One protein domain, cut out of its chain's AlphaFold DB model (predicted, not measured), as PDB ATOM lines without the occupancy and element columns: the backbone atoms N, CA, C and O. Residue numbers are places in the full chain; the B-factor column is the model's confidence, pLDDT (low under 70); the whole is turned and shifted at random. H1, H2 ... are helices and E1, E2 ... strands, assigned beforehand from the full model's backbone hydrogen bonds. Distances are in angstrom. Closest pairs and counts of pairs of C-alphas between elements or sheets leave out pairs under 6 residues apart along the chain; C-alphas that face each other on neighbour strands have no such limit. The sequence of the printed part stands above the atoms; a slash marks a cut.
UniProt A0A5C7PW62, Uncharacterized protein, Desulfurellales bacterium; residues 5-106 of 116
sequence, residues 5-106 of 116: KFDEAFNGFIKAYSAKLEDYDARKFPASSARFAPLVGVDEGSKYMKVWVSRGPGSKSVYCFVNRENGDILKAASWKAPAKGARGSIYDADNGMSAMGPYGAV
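AT A GLANCE: This is residues 5 to 106 of the 116 residues of an uncharacterized protein of Desulfurellales bacterium (UniProt A0A5C7PW62). A twisted antiparallel sheet of four strands, E1 to E4, has one long helix, H1, packed along one of its faces, with tiny H2 beyond the sheet at the helix's far end. The long stretch of residues 76 to 106, with no named element, begins on the face away from H1 and passes round the E4 edge to H1's side. The printed part has 102 residues, with two named helices and four named strands in the order H1 H2 E1 E2 E3 E4; the class is mixed, helices and strands. The sheet's order is E1 - E2 - E3 - E4. The whole is compact, with a radius of gyration of the C-alphas of 13.1 A and spans of 40 by 28 by 21 A.

HOW THE PARTS SIT: The strands E1, residues 39 to 44, E2, residues 48 to 54, E3, residues 61 to 67, and E4, residues 72 to 75, form a meander, each strand the antiparallel neighbour of the one before. The sheet is strongly twisted, but only just, with C-alphas up to 4.1 A off its best plane. E1 and E2 form a hairpin at 156 degrees, with N 41 and O 52 2.9 A apart, within hydrogen-bond range. E2 and E3 form a hairpin at 158 degrees, with N 49 and O 66 at 2.8 A. E3 and E4 form a hairpin at 154 degrees, with N 65 and O 74 at 2.8 A. Residues 72 to 73 of E4 also pair, antiparallel, with residues 88 to 89. H1, residues 5 to 28, is on the sheet at a height over the sheet of 8.7 A, and the two make two layers, a helix on one face of a sheet. It lies over E2 and runs along the strands, at 19 degrees to E2 on the local plane. The closest C-alphas of H1 and E1 are those of Ser 18 and Val 40, 6.2 A apart. H2, residues 30 to 33, is not on the sheet. H1, with residues 22 to 26 alone, and H2 only just touch, with 3 pairs of C-alphas within 8 A; the closest are those of Ala 26 and Ser 33, 5.9 A. In H1 every O i to N i+4 pair is within hydrogen-bond range; H2 is too short for such a pair, and its one O i to N i+3 pair is not within range.

IN THESE COORDINATES: E2 runs 19.2 A from C-alpha 48 at (203.581, 222.425, 351.480), E3 18.1 A and E1 16.2 A; E4 ends at C-alpha 75, (194.309, 223.433, 344.539). H1 runs 34.5 A from C-alpha 5 at (214.688, 231.777, 346.607).

THE WHOLE: The two C-alphas farthest apart are those of Ala 31 and Glu 69, 39.9 A. The printed part has no cut and no long link between named elements. Its mean pLDDT is 94.2, and no printed residue is under 70.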
ATOM      1  N   LYS A   5     215.382 231.600 347.883       90.12
ATOM      2  CA  LYS A   5     214.688 231.777 346.607       90.12
ATOM      3  C   LYS A   5     213.204 231.438 346.729       90.12
ATOM      4  O   LYS A   5     212.366 232.149 346.174       90.12
ATOM      5  N   PHE A   6     212.884 230.360 347.445       94.62
ATOM      6  CA  PHE A   6     211.497 230.000 347.710       94.62
ATOM      7  C   PHE A   6     210.810 231.070 348.555       94.62
ATOM      8  O   PHE A   6     209.719 231.507 348.200       94.62
ATOM      9  N   ASP A   7     211.444 231.518 349.637       94.19
ATOM     10  CA  ASP A   7     210.838 232.479 350.558       94.19
ATOM     11  C   ASP A   7     210.548 233.821 349.879       94.19
ATOM     12  O   ASP A   7     209.471 234.387 350.067       94.19
ATOM     13  N   GLU A   8     211.465 234.323 349.050       95.44
ATOM     14  CA  GLU A   8     211.248 235.542 348.265       95.44
ATOM     15  C   GLU A   8     210.060 235.396 347.304       95.44
ATOM     16  O   GLU A   8     209.153 236.237 347.308       95.44
ATOM     17  N   ALA A   9     210.015 234.307 346.531       96.69
ATOM     18  CA  ALA A   9     208.925 234.045 345.594       96.69
ATOM     19  C   ALA A   9     207.585 233.837 346.315       96.69
ATOM     20  O   ALA A   9     206.554 234.371 345.903       96.69
ATOM     21  N   PHE A  10     207.590 233.107 347.429       97.50
ATOM     22  CA  PHE A  10     206.395 232.823 348.212       97.50
ATOM     23  C   PHE A  10     205.852 234.090 348.881       97.50
ATOM     24  O   PHE A  10     204.649 234.348 348.830       97.50
ATOM     25  N   ASN A  11     206.719 234.936 349.441       96.50
ATOM     26  CA  ASN A  11     206.313 236.226 349.997       96.50
ATOM     27  C   ASN A  11     205.760 237.163 348.912       96.50
ATOM     28  O   ASN A  11     204.756 237.844 349.142       96.50
ATOM     29  N   GLY A  12     206.361 237.158 347.718       96.69
ATOM     30  CA  GLY A  12     205.839 237.862 346.545       96.69
ATOM     31  C   GLY A  12     204.439 237.379 346.151       96.69
ATOM     32  O   GLY A  12     203.528 238.195 345.992       96.69
ATOM     33  N   PHE A  13     204.247 236.059 346.085       97.69
ATOM     34  CA  PHE A  13     202.955 235.422 345.830       97.69
ATOM     35  C   PHE A  13     201.891 235.837 346.857       97.69
ATOM     36  O   PHE A  13     200.810 236.283 346.469       97.69
ATOM     37  N   ILE A  14     202.191 235.752 348.159       97.94
ATOM     38  CA  ILE A  14     201.246 236.122 349.224       97.94
ATOM     39  C   ILE A  14     200.879 237.603 349.138       97.94
ATOM     40  O   ILE A  14     199.696 237.938 349.185       97.94
ATOM     41  N   LYS A  15     201.861 238.490 348.952       96.88
ATOM     42  CA  LYS A  15     201.614 239.931 348.820       96.88
ATOM     43  C   LYS A  15     200.704 240.244 347.631       96.88
ATOM     44  O   LYS A  15     199.737 240.990 347.784       96.88
ATOM     45  N   ALA A  16     200.997 239.671 346.464       95.56
ATOM     46  CA  ALA A  16     200.198 239.872 345.259       95.56
ATOM     47  C   ALA A  16     198.771 239.331 345.430       95.56
ATOM     48  O   ALA A  16     197.803 239.994 345.053       95.56
ATOM     49  N   TYR A  17     198.628 238.154 346.043       96.62
ATOM     50  CA  TYR A  17     197.324 237.532 346.229       96.62
ATOM     51  C   TYR A  17     196.448 238.272 347.244       96.62
ATOM     52  O   TYR A  17     195.262 238.477 346.981       96.62
ATOM     53  N   SER A  18     197.024 238.729 348.361       95.69
ATOM     54  CA  SER A  18     196.314 239.547 349.351       95.69
ATOM     55  C   SER A  18     195.760 240.825 348.724       95.69
ATOM     56  O   SER A  18     194.562 241.073 348.824       95.69
ATOM     57  N   ALA A  19     196.585 241.567 347.975       94.88
ATOM     58  CA  ALA A  19     196.146 242.789 347.297       94.88
ATOM     59  C   ALA A  19     195.002 242.526 346.300       94.88
ATOM     60  O   ALA A  19     194.046 243.294 346.206       94.88
ATOM     61  N   LYS A  20     195.069 241.402 345.574       92.56
ATOM     62  CA  LYS A  20     194.033 241.005 344.614       92.56
ATOM     63  C   LYS A  20     192.701 240.670 345.291       92.56
ATOM     64  O   LYS A  20     191.641 240.991 344.753       92.56
ATOM     65  N   LEU A  21     192.747 240.019 346.454       94.25
ATOM     66  CA  LEU A  21     191.554 239.714 347.244       94.25
ATOM     67  C   LEU A  21     190.942 240.964 347.867       94.25
ATOM     68  O   LEU A  21     189.723 241.096 347.842       94.25
ATOM     69  N   GLU A  22     191.765 241.872 348.387       93.56
ATOM     70  CA  GLU A  22     191.306 243.152 348.930       93.56
ATOM     71  C   GLU A  22     190.558 243.970 347.872       93.56
ATOM     72  O   GLU A  22     189.433 244.403 348.120       93.56
ATOM     73  N   ASP A  23     191.124 244.109 346.669       93.38
ATOM     74  CA  ASP A  23     190.477 244.821 345.562       93.38
ATOM     75  C   ASP A  23     189.156 244.155 345.132       93.38
ATOM     76  O   ASP A  23     188.125 244.820 344.995       93.38
ATOM     77  N   TYR A  24     189.149 242.828 344.965       93.62
ATOM     78  CA  TYR A  24     187.934 242.098 344.600       93.62
ATOM     79  C   TYR A  24     186.834 242.232 345.662       93.62
ATOM     80  O   TYR A  24     185.684 242.525 345.326       93.62
ATOM     81  N   ASP A  25     187.169 242.051 346.940       92.38
ATOM     82  CA  ASP A  25     186.207 242.119 348.038       92.38
ATOM     83  C   ASP A  25     185.705 243.555 348.270       92.38
ATOM     84  O   ASP A  25     184.531 243.745 348.597       92.38
ATOM     85  N   ALA A  26     186.544 244.577 348.067       92.31
ATOM     86  CA  ALA A  26     186.129 245.980 348.122       92.31
ATOM     87  C   ALA A  26     185.105 246.311 347.025       92.31
ATOM     88  O   ALA A  26     184.097 246.962 347.299       92.31
ATOM     89  N   ARG A  27     185.318 245.813 345.800       92.38
ATOM     90  CA  ARG A  27     184.398 246.027 344.672       92.38
ATOM     91  C   ARG A  27     183.111 245.213 344.795       92.38
ATOM     92  O   ARG A  27     182.031 245.726 344.517       92.38
ATOM     93  N   LYS A  28     183.210 243.939 345.183       93.12
ATOM     94  CA  LYS A  28     182.078 242.998 345.166       93.12
ATOM     95  C   LYS A  28     181.262 243.009 346.456       93.12
ATOM     96  O   LYS A  28     180.051 242.801 346.404       93.12
ATOM     97  N   PHE A  29     181.909 243.241 347.597       90.12
ATOM     98  CA  PHE A  29     181.307 243.112 348.923       90.12
ATOM     99  C   PHE A  29     181.677 244.276 349.871       90.12
ATOM    100  O   PHE A  29     182.121 244.025 350.996       90.12
ATOM    101  N   PRO A  30     181.467 245.550 349.478       91.19
ATOM    102  CA  PRO A  30     181.987 246.723 350.193       91.19
ATOM    103  C   PRO A  30     181.542 246.817 351.662       91.19
ATOM    104  O   PRO A  30     182.327 247.167 352.538       91.19
ATOM    105  N   ALA A  31     180.285 246.469 351.963       90.75
ATOM    106  CA  ALA A  31     179.764 246.542 353.328       90.75
ATOM    107  C   ALA A  31     180.399 245.496 354.260       90.75
ATOM    108  O   ALA A  31     180.694 245.791 355.419       90.75
ATOM    109  N   SER A  32     180.616 244.268 353.774       85.69
ATOM    110  CA  SER A  32     181.252 243.226 354.581       85.69
ATOM    111  C   SER A  32     182.762 243.395 354.646       85.69
ATOM    112  O   SER A  32     183.315 243.165 355.713       85.69
ATOM    113  N   SER A  33     183.425 243.828 353.568       87.38
ATOM    114  CA  SER A  33     184.884 244.014 353.544       87.38
ATOM    115  C   SER A  33     185.340 245.176 354.428       87.38
ATOM    116  O   SER A  33     186.379 245.068 355.071       87.38
ATOM    117  N   ALA A  34     184.523 246.223 354.586       88.88
ATOM    118  CA  ALA A  34     184.779 247.291 355.555       88.88
ATOM    119  C   ALA A  34     184.757 246.806 357.019       88.88
ATOM    120  O   ALA A  34     185.420 247.385 357.878       88.88
ATOM    121  N   ARG A  35     183.993 245.747 357.319       87.94
ATOM    122  CA  ARG A  35     183.889 245.165 358.667       87.94
ATOM    123  C   ARG A  35     184.847 243.990 358.877       87.94
ATOM    124  O   ARG A  35     185.326 243.777 359.988       87.94
ATOM    125  N   PHE A  36     185.088 243.220 357.823       88.06
ATOM    126  CA  PHE A  36     185.859 241.985 357.810       88.06
ATOM    127  C   PHE A  36     186.682 241.922 356.521       88.06
ATOM    128  O   PHE A  36     186.317 241.232 355.567       88.06
ATOM    129  N   ALA A  37     187.792 242.659 356.497       89.81
ATOM    130  CA  ALA A  37     188.745 242.583 355.398       89.81
ATOM    131  C   ALA A  37     189.255 241.136 355.229       89.81
ATOM    132  O   ALA A  37     189.389 240.416 356.231       89.81
ATOM    133  N   PRO A  38     189.522 240.681 353.990       92.94
ATOM    134  CA  PRO A  38     190.052 239.347 353.765       92.94
ATOM    135  C   PRO A  38     191.402 239.192 354.467       92.94
ATOM    136  O   PRO A  38     192.346 239.932 354.213       92.94
ATOM    137  N   LEU A  39     191.506 238.190 355.336       94.19
ATOM    138  CA  LEU A  39     192.762 237.791 355.955       94.19
ATOM    139  C   LEU A  39     193.324 236.588 355.206       94.19
ATOM    140  O   LEU A  39     192.718 235.512 355.223       94.19
ATOM    141  N   VAL A  40     194.497 236.759 354.601       97.00
ATOM    142  CA  VAL A  40     195.301 235.660 354.054       97.00
ATOM    143  C   VAL A  40     196.255 235.175 355.137       97.00
ATOM    144  O   VAL A  40     197.050 235.947 355.666       97.00
ATOM    145  N   GLY A  41     196.174 233.894 355.474       96.69
ATOM    146  CA  GLY A  41     197.082 233.256 356.414       96.69
ATOM    147  C   GLY A  41     197.751 232.026 355.821       96.69
ATOM    148  O   GLY A  41     197.294 231.454 354.828       96.69
ATOM    149  N   VAL A  42     198.854 231.629 356.447       97.81
ATOM    150  CA  VAL A  42     199.685 230.517 355.996       97.81
ATOM    151  C   VAL A  42     199.954 229.589 357.168       97.81
ATOM    152  O   VAL A  42     200.413 230.040 358.214       97.81
ATOM    153  N   ASP A  43     199.693 228.296 356.980       97.44
ATOM    154  CA  ASP A  43     200.202 227.266 357.882       97.44
ATOM    155  C   ASP A  43     201.376 226.567 357.191       97.44
ATOM    156  O   ASP A  43     201.240 226.038 356.079       97.44
ATOM    157  N   GLU A  44     202.527 226.560 357.852       96.00
ATOM    158  CA  GLU A  44     203.736 225.916 357.354       96.00
ATOM    159  C   GLU A  44     203.681 224.398 357.568       96.00
ATOM    160  O   GLU A  44     203.380 223.902 358.655       96.00
ATOM    161  N   GLY A  45     203.973 223.645 356.510       93.75
ATOM    162  CA  GLY A  45     204.160 222.200 356.550       93.75
ATOM    163  C   GLY A  45     205.483 221.804 355.901       93.75
ATOM    164  O   GLY A  45     206.079 222.573 355.151       93.75
ATOM    165  N   SER A  46     205.926 220.569 356.149       92.94
ATOM    166  CA  SER A  46     207.219 220.071 355.652       92.94
ATOM    167  C   SER A  46     207.334 220.088 354.126       92.94
ATOM    168  O   SER A  46     208.379 220.441 353.593       92.94
ATOM    169  N   LYS A  47     206.256 219.722 353.421       95.06
ATOM    170  CA  LYS A  47     206.208 219.695 351.950       95.06
ATOM    171  C   LYS A  47     205.486 220.897 351.341       95.06
ATOM    172  O   LYS A  47     205.828 221.333 350.246       95.06
ATOM    173  N   TYR A  48     204.477 221.417 352.033       97.38
ATOM    174  CA  TYR A  48     203.581 222.425 351.480       97.38
ATOM    175  C   TYR A  48     203.418 223.609 352.423       97.38
ATOM    176  O   TYR A  48     203.215 223.418 353.621       97.38
ATOM    177  N   MET A  49     203.393 224.810 351.856       97.94
ATOM    178  CA  MET A  49     202.822 225.988 352.500       97.94
ATOM    179  C   MET A  49     201.322 226.001 352.228       97.94
ATOM    180  O   MET A  49     200.897 226.070 351.073       97.94
ATOM    181  N   LYS A  50     200.498 225.890 353.270       98.31
ATOM    182  CA  LYS A  50     199.040 225.890 353.129       98.31
ATOM    183  C   LYS A  50     198.518 227.311 353.253       98.31
ATOM    184  O   LYS A  50     198.606 227.893 354.327       98.31
ATOM    185  N   VAL A  51     197.905 227.825 352.195       98.25
ATOM    186  CA  VAL A  51     197.351 229.181 352.172       98.25
ATOM    187  C   VAL A  51     195.851 229.117 352.403       98.25
ATOM    188  O   VAL A  51     195.111 228.460 351.662       98.25
ATOM    189  N   TRP A  52     195.391 229.801 353.442       97.88
ATOM    190  CA  TRP A  52     193.984 229.900 353.798       97.88
ATOM    191  C   TRP A  52     193.522 231.350 353.810       97.88
ATOM    192  O   TRP A  52     194.301 232.271 354.036       97.88
ATOM    193  N   VAL A  53     192.227 231.543 353.576       97.00
ATOM    194  CA  VAL A  53     191.585 232.857 353.599       97.00
ATOM    195  C   VAL A  53     190.421 232.844 354.577       97.00
ATOM    196  O   VAL A  53     189.681 231.860 354.666       97.00
ATOM    197  N   SER A  54     190.268 233.938 355.315       95.00
ATOM    198  CA  SER A  54     189.141 234.205 356.205       95.00
ATOM    199  C   SER A  54     188.499 235.541 355.841       95.00
ATOM    200  O   SER A  54     189.207 236.510 355.594       95.00
ATOM    201  N   ARG A  55     187.163 235.594 355.808       90.44
ATOM    202  CA  ARG A  55     186.376 236.819 355.546       90.44
ATOM    203  C   ARG A  55     185.380 237.108 356.669       90.44
ATOM    204  O   ARG A  55     184.256 237.545 356.438       90.44
ATOM    205  N   GLY A  56     185.756 236.765 357.893       86.00
ATOM    206  CA  GLY A  56     184.899 236.930 359.055       86.00
ATOM    207  C   GLY A  56     185.221 235.946 360.174       86.00
ATOM    208  O   GLY A  56     185.943 234.963 359.972       86.00
ATOM    209  N   PRO A  57     184.678 236.195 361.371       82.00
ATOM    210  CA  PRO A  57     184.960 235.389 362.545       82.00
ATOM    211  C   PRO A  57     184.511 233.937 362.335       82.00
ATOM    212  O   PRO A  57     183.406 233.666 361.872       82.00
ATOM    213  N   GLY A  58     185.386 232.996 362.688       83.12
ATOM    214  CA  GLY A  58     185.056 231.571 362.769       83.12
ATOM    215  C   GLY A  58     185.055 230.788 361.452       83.12
ATOM    216  O   GLY A  58     184.844 229.580 361.498       83.12
ATOM    217  N   SER A  59     185.335 231.408 360.298       88.44
ATOM    218  CA  SER A  59     185.428 230.687 359.017       88.44
ATOM    219  C   SER A  59     186.785 230.872 358.339       88.44
ATOM    220  O   SER A  59     187.297 231.985 358.201       88.44
ATOM    221  N   LYS A  60     187.384 229.753 357.920       94.88
ATOM    222  CA  LYS A  60     188.603 229.708 357.107       94.88
ATOM    223  C   LYS A  60     188.404 228.717 355.972       94.88
ATOM    224  O   LYS A  60     187.836 227.645 356.170       94.88
ATOM    225  N   SER A  61     188.923 229.046 354.801       95.81
ATOM    226  CA  SER A  61     188.923 228.152 353.645       95.81
ATOM    227  C   SER A  61     190.332 228.034 353.094       95.81
ATOM    228  O   SER A  61     191.006 229.042 352.904       95.81
ATOM    229  N   VAL A  62     190.784 226.807 352.833       97.75
ATOM    230  CA  VAL A  62     192.080 226.586 352.180       97.75
ATOM    231  C   VAL A  62     191.929 226.861 350.699       97.75
ATOM    232  O   VAL A  62     191.060 226.292 350.040       97.75
ATOM    233  N   TYR A  63     192.767 227.748 350.190       96.94
ATOM    234  CA  TYR A  63     192.681 228.248 348.826       96.94
ATOM    235  C   TYR A  63     193.698 227.580 347.915       96.94
ATOM    236  O   TYR A  63     193.375 227.252 346.769       96.94
ATOM    237  N   CYS A  64     194.891 227.309 348.433       98.19
ATOM    238  CA  CYS A  64     195.892 226.514 347.746       98.19
ATOM    239  C   CYS A  64     196.911 225.925 348.725       98.19
ATOM    240  O   CYS A  64     196.964 226.265 349.910       98.19
ATOM    241  N   PHE A  65     197.718 225.025 348.189       98.50
ATOM    242  CA  PHE A  65     198.962 224.563 348.775       98.50
ATOM    243  C   PHE A  65     200.081 224.925 347.805       98.50
ATOM    244  O   PHE A  65     199.941 224.668 346.612       98.50
ATOM    245  N   VAL A  66     201.178 225.482 348.303       98.25
ATOM    246  CA  VAL A  66     202.376 225.740 347.501       98.25
ATOM    247  C   VAL A  66     203.433 224.715 347.870       98.25
ATOM    248  O   VAL A  66     203.777 224.577 349.044       98.25
ATOM    249  N   ASN A  67     203.913 223.954 346.892       97.50
ATOM    250  CA  ASN A  67     204.983 222.988 347.103       97.50
ATOM    251  C   ASN A  67     206.315 223.717 347.301       97.50
ATOM    252  O   ASN A  67     206.720 224.527 346.474       97.50
ATOM    253  N   ARG A  68     206.994 223.410 348.406       95.62
ATOM    254  CA  ARG A  68     208.248 224.062 348.797       95.62
ATOM    255  C   ARG A  68     209.425 223.692 347.905       95.62
ATOM    256  O   ARG A  68     210.354 224.470 347.776       95.62
ATOM    257  N   GLU A  69     209.387 222.506 347.307       94.81
ATOM    258  CA  GLU A  69     210.494 221.989 346.499       94.81
ATOM    259  C   GLU A  69     210.537 222.619 345.102       94.81
ATOM    260  O   GLU A  69     211.608 222.918 344.587       94.81
ATOM    261  N   ASN A  70     209.373 222.825 344.480       95.56
ATOM    262  CA  ASN A  70     209.284 223.242 343.078       95.56
ATOM    263  C   ASN A  70     208.417 224.489 342.836       95.56
ATOM    264  O   ASN A  70     208.339 224.962 341.706       95.56
ATOM    265  N   GLY A  71     207.786 225.046 343.874       96.75
ATOM    266  CA  GLY A  71     206.943 226.239 343.771       96.75
ATOM    267  C   GLY A  71     205.553 226.001 343.177       96.75
ATOM    268  O   GLY A  71     204.820 226.966 342.961       96.75
ATOM    269  N   ASP A  72     205.161 224.748 342.920       97.88
ATOM    270  CA  ASP A  72     203.864 224.441 342.313       97.88
ATOM    271  C   ASP A  72     202.707 224.899 343.198       97.88
ATOM    272  O   ASP A  72     202.621 224.556 344.382       97.88
ATOM    273  N   ILE A  73     201.753 225.589 342.583       98.06
ATOM    274  CA  ILE A  73     200.482 225.955 343.192       98.06
ATOM    275  C   ILE A  73     199.492 224.820 342.942       98.06
ATOM    276  O   ILE A  73     199.108 224.524 341.809       98.06
ATOM    277  N   LEU A  74     199.035 224.189 344.017       97.69
ATOM    278  CA  LEU A  74     198.091 223.080 344.000       97.69
ATOM    279  C   LEU A  74     196.761 223.522 344.616       97.69
ATOM    280  O   LEU A  74     196.717 224.138 345.683       97.69
ATOM    281  N   LYS A  75     195.643 223.165 343.979       96.06
ATOM    282  CA  LYS A  75     194.309 223.433 344.539       96.06
ATOM    283  C   LYS A  75     194.074 222.591 345.793       96.06
ATOM    284  O   LYS A  75     194.494 221.442 345.843       96.06
ATOM    285  N   ALA A  76     193.358 223.117 346.785       96.56
ATOM    286  CA  ALA A  76     192.937 222.324 347.937       96.56
ATOM    287  C   ALA A  76     191.906 221.247 347.541       96.56
ATOM    288  O   ALA A  76     190.900 221.555 346.904       96.56
ATOM    289  N   ALA A  77     192.145 219.993 347.936       95.38
ATOM    290  CA  ALA A  77     191.133 218.927 347.904       95.38
ATOM    291  C   ALA A  77     190.435 218.782 349.263       95.38
ATOM    292  O   ALA A  77     189.279 218.383 349.346       95.38
ATOM    293  N   SER A  78     191.151 219.105 350.338       95.75
ATOM    294  CA  SER A  78     190.644 219.147 351.704       95.75
ATOM    295  C   SER A  78     191.430 220.176 352.511       95.75
ATOM    296  O   SER A  78     192.410 220.748 352.032       95.75
ATOM    297  N   TRP A  79     191.062 220.352 353.781       95.56
ATOM    298  CA  TRP A  79     191.848 221.160 354.714       95.56
ATOM    299  C   TRP A  79     193.301 220.675 354.869       95.56
ATOM    300  O   TRP A  79     194.196 221.468 355.157       95.56
ATOM    301  N   LYS A  80     193.544 219.367 354.708       95.12
ATOM    302  CA  LYS A  80     194.833 218.727 355.012       95.12
ATOM    303  C   LYS A  80     195.665 218.390 353.776       95.12
ATOM    304  O   LYS A  80     196.839 218.076 353.935       95.12
ATOM    305  N   ALA A  81     195.080 218.405 352.576       95.38
ATOM    306  CA  ALA A  81     195.755 217.890 351.390       95.38
ATOM    307  C   ALA A  81     195.373 218.615 350.086       95.38
ATOM    308  O   ALA A  81     194.198 218.964 349.892       95.38
ATOM    309  N   PRO A  82     196.338 218.775 349.160       97.44
ATOM    310  CA  PRO A  82     196.077 219.272 347.817       97.44
ATOM    311  C   PRO A  82     195.419 218.224 346.909       97.44
ATOM    312  O   PRO A  82     195.547 217.015 347.099       97.44
ATOM    313  N   ALA A  83     194.748 218.717 345.874       95.62
ATOM    314  CA  ALA A  83     194.352 217.958 344.701       95.62
ATOM    315  C   ALA A  83     195.564 217.686 343.797       95.62
ATOM    316  O   ALA A  83     196.595 218.353 343.879       95.62
ATOM    317  N   LYS A  84     195.419 216.720 342.886       93.19
ATOM    318  CA  LYS A  84     196.459 216.400 341.903       93.19
ATOM    319  C   LYS A  84     196.598 217.494 340.833       93.19
ATOM    320  O   LYS A  84     195.619 218.155 340.462       93.19
ATOM    321  N   GLY A  85     197.820 217.609 340.309       93.94
ATOM    322  CA  GLY A  85     198.226 218.526 339.240       93.94
ATOM    323  C   GLY A  85     198.507 219.947 339.735       93.94
ATOM    324  O   GLY A  85     197.802 220.437 340.614       93.94
ATOM    325  N   ALA A  86     199.498 220.607 339.140       96.19
ATOM    326  CA  ALA A  86     199.743 222.035 339.328       96.19
ATOM    327  C   ALA A  86     198.664 222.874 338.622       96.19
ATOM    328  O   ALA A  86     198.064 222.420 337.643       96.19
ATOM    329  N   ARG A  87     198.384 224.063 339.164       94.50
ATOM    330  CA  ARG A  87     197.549 225.123 338.562       94.50
ATOM    331  C   ARG A  87     198.393 226.255 337.970       94.50
ATOM    332  O   ARG A  87     197.876 227.038 337.187       94.50
ATOM    333  N   GLY A  88     199.662 226.301 338.361       94.88
ATOM    334  CA  GLY A  88     200.704 227.250 337.981       94.88
ATOM    335  C   GLY A  88     201.836 227.160 339.002       94.88
ATOM    336  O   GLY A  88     201.857 226.229 339.817       94.88
ATOM    337  N   SER A  89     202.738 228.130 338.988       96.62
ATOM    338  CA  SER A  89     203.886 228.203 339.885       96.62
ATOM    339  C   SER A  89     204.047 229.605 340.459       96.62
ATOM    340  O   SER A  89     203.794 230.600 339.787       96.62
ATOM    341  N   ILE A  90     204.540 229.704 341.695       97.56
ATOM    342  CA  ILE A  90     204.959 230.999 342.261       97.56
ATOM    343  C   ILE A  90     206.151 231.611 341.507       97.56
ATOM    344  O   ILE A  90     206.445 232.786 341.688       97.56
ATOM    345  N   TYR A  91     206.834 230.820 340.674       96.50
ATOM    346  CA  TYR A  91     207.941 231.262 339.829       96.50
ATOM    347  C   TYR A  91     207.499 231.729 338.435       96.50
ATOM    348  O   TYR A  91     208.350 232.105 337.628       96.50
ATOM    349  N   ASP A  92     206.197 231.700 338.136       93.94
ATOM    350  CA  ASP A  92     205.673 232.244 336.884       93.94
ATOM    351  C   ASP A  92     205.872 233.769 336.828       93.94
ATOM    352  O   ASP A  92     205.998 234.440 337.853       93.94
ATOM    353  N   ALA A  93     205.875 234.347 335.623       92.44
ATOM    354  CA  ALA A  93     206.133 235.779 335.420       92.44
ATOM    355  C   ALA A  93     205.132 236.705 336.142       92.44
ATOM    356  O   ALA A  93     205.444 237.858 336.432       92.44
ATOM    357  N   ASP A  94     203.930 236.206 336.433       91.44
ATOM    358  CA  ASP A  94     202.889 236.896 337.195       91.44
ATOM    359  C   ASP A  94     202.843 236.461 338.670       91.44
ATOM    360  O   ASP A  94     201.841 236.690 339.351       91.44
ATOM    361  N   ASN A  95     203.902 235.812 339.158       92.62
ATOM    362  CA  ASN A  95     203.987 235.174 340.469       92.62
ATOM    363  C   ASN A  95     202.841 234.179 340.718       92.62
ATOM    364  O   ASN A  95     202.349 234.088 341.838       92.62
ATOM    365  N   GLY A  96     202.340 233.483 339.694       92.31
ATOM    366  CA  GLY A  96     201.289 232.470 339.825       92.31
ATOM    367  C   GLY A  96     199.872 233.029 339.992       92.31
ATOM    368  O   GLY A  96     198.951 232.305 340.374       92.31
ATOM    369  N   MET A  97     199.654 234.319 339.724       94.00
ATOM    370  CA  MET A  97     198.340 234.959 339.873       94.00
ATOM    371  C   MET A  97     197.295 234.479 338.858       94.00
ATOM    372  O   MET A  97     196.095 234.564 339.136       94.00
ATOM    373  N   SER A  98     197.726 233.975 337.707       91.50
ATOM    374  CA  SER A  98     196.917 233.290 336.693       91.50
ATOM    375  C   SER A  98     196.346 231.965 337.199       91.50
ATOM    376  O   SER A  98     195.248 231.573 336.804       91.50
ATOM    377  N   ALA A  99     197.033 231.319 338.143       92.94
ATOM    378  CA  ALA A  99     196.571 230.099 338.795       92.94
ATOM    379  C   ALA A  99     195.527 230.358 339.892       92.94
ATOM    380  O   ALA A  99     194.933 229.409 340.415       92.94
ATOM    381  N   MET A 100     195.299 231.622 340.264       94.19
ATOM    382  CA  MET A 100     194.480 232.013 341.408       94.19
ATOM    383  C   MET A 100     193.250 232.830 340.991       94.19
ATOM    384  O   MET A 100     193.340 233.797 340.231       94.19
ATOM    385  N   GLY A 101     192.094 232.459 341.542       92.50
ATOM    386  CA  GLY A 101     190.831 233.197 341.469       92.50
ATOM    387  C   GLY A 101     190.394 233.730 342.844       92.50
ATOM    388  O   GLY A 101     191.034 233.424 343.848       92.50
ATOM    389  N   PRO A 102     189.262 234.453 342.944       91.44
ATOM    390  CA  PRO A 102     188.769 235.009 344.216       91.44
ATOM    391  C   PRO A 102     188.385 233.937 345.250       91.44
ATOM    392  O   PRO A 102     188.270 234.216 346.448       91.44
ATOM    393  N   TYR A 103     188.197 232.702 344.779       91.88
ATOM    394  CA  TYR A 103     187.813 231.528 345.561       91.88
ATOM    395  C   TYR A 103     188.938 230.480 345.654       91.88
ATOM    396  O   TYR A 103     188.673 229.296 345.865       91.88
ATOM    397  N   GLY A 104     190.195 230.905 345.483       93.38
ATOM    398  CA  GLY A 104     191.378 230.048 345.547       93.38
ATOM    399  C   GLY A 104     191.867 229.577 344.179       93.38
ATOM    400  O   GLY A 104     191.485 230.126 343.145       93.38
ATOM    401  N   ALA A 105     192.735 228.562 344.170       94.00
ATOM    402  CA  ALA A 105     193.364 228.099 342.936       94.00
ATOM    403  C   ALA A 105     192.336 227.538 341.942       94.00
ATOM    404  O   ALA A 105     191.390 226.837 342.332       94.00
ATOM    405  N   VAL A 106     192.531 227.829 340.657       91.69
ATOM    406  CA  VAL A 106     191.614 227.447 339.576       91.69
ATOM    407  C   VAL A 106     191.590 225.931 339.345       91.69
ATOM    408  O   VAL A 106     192.399 225.166 339.882       91.69
TER     409      VAL A 106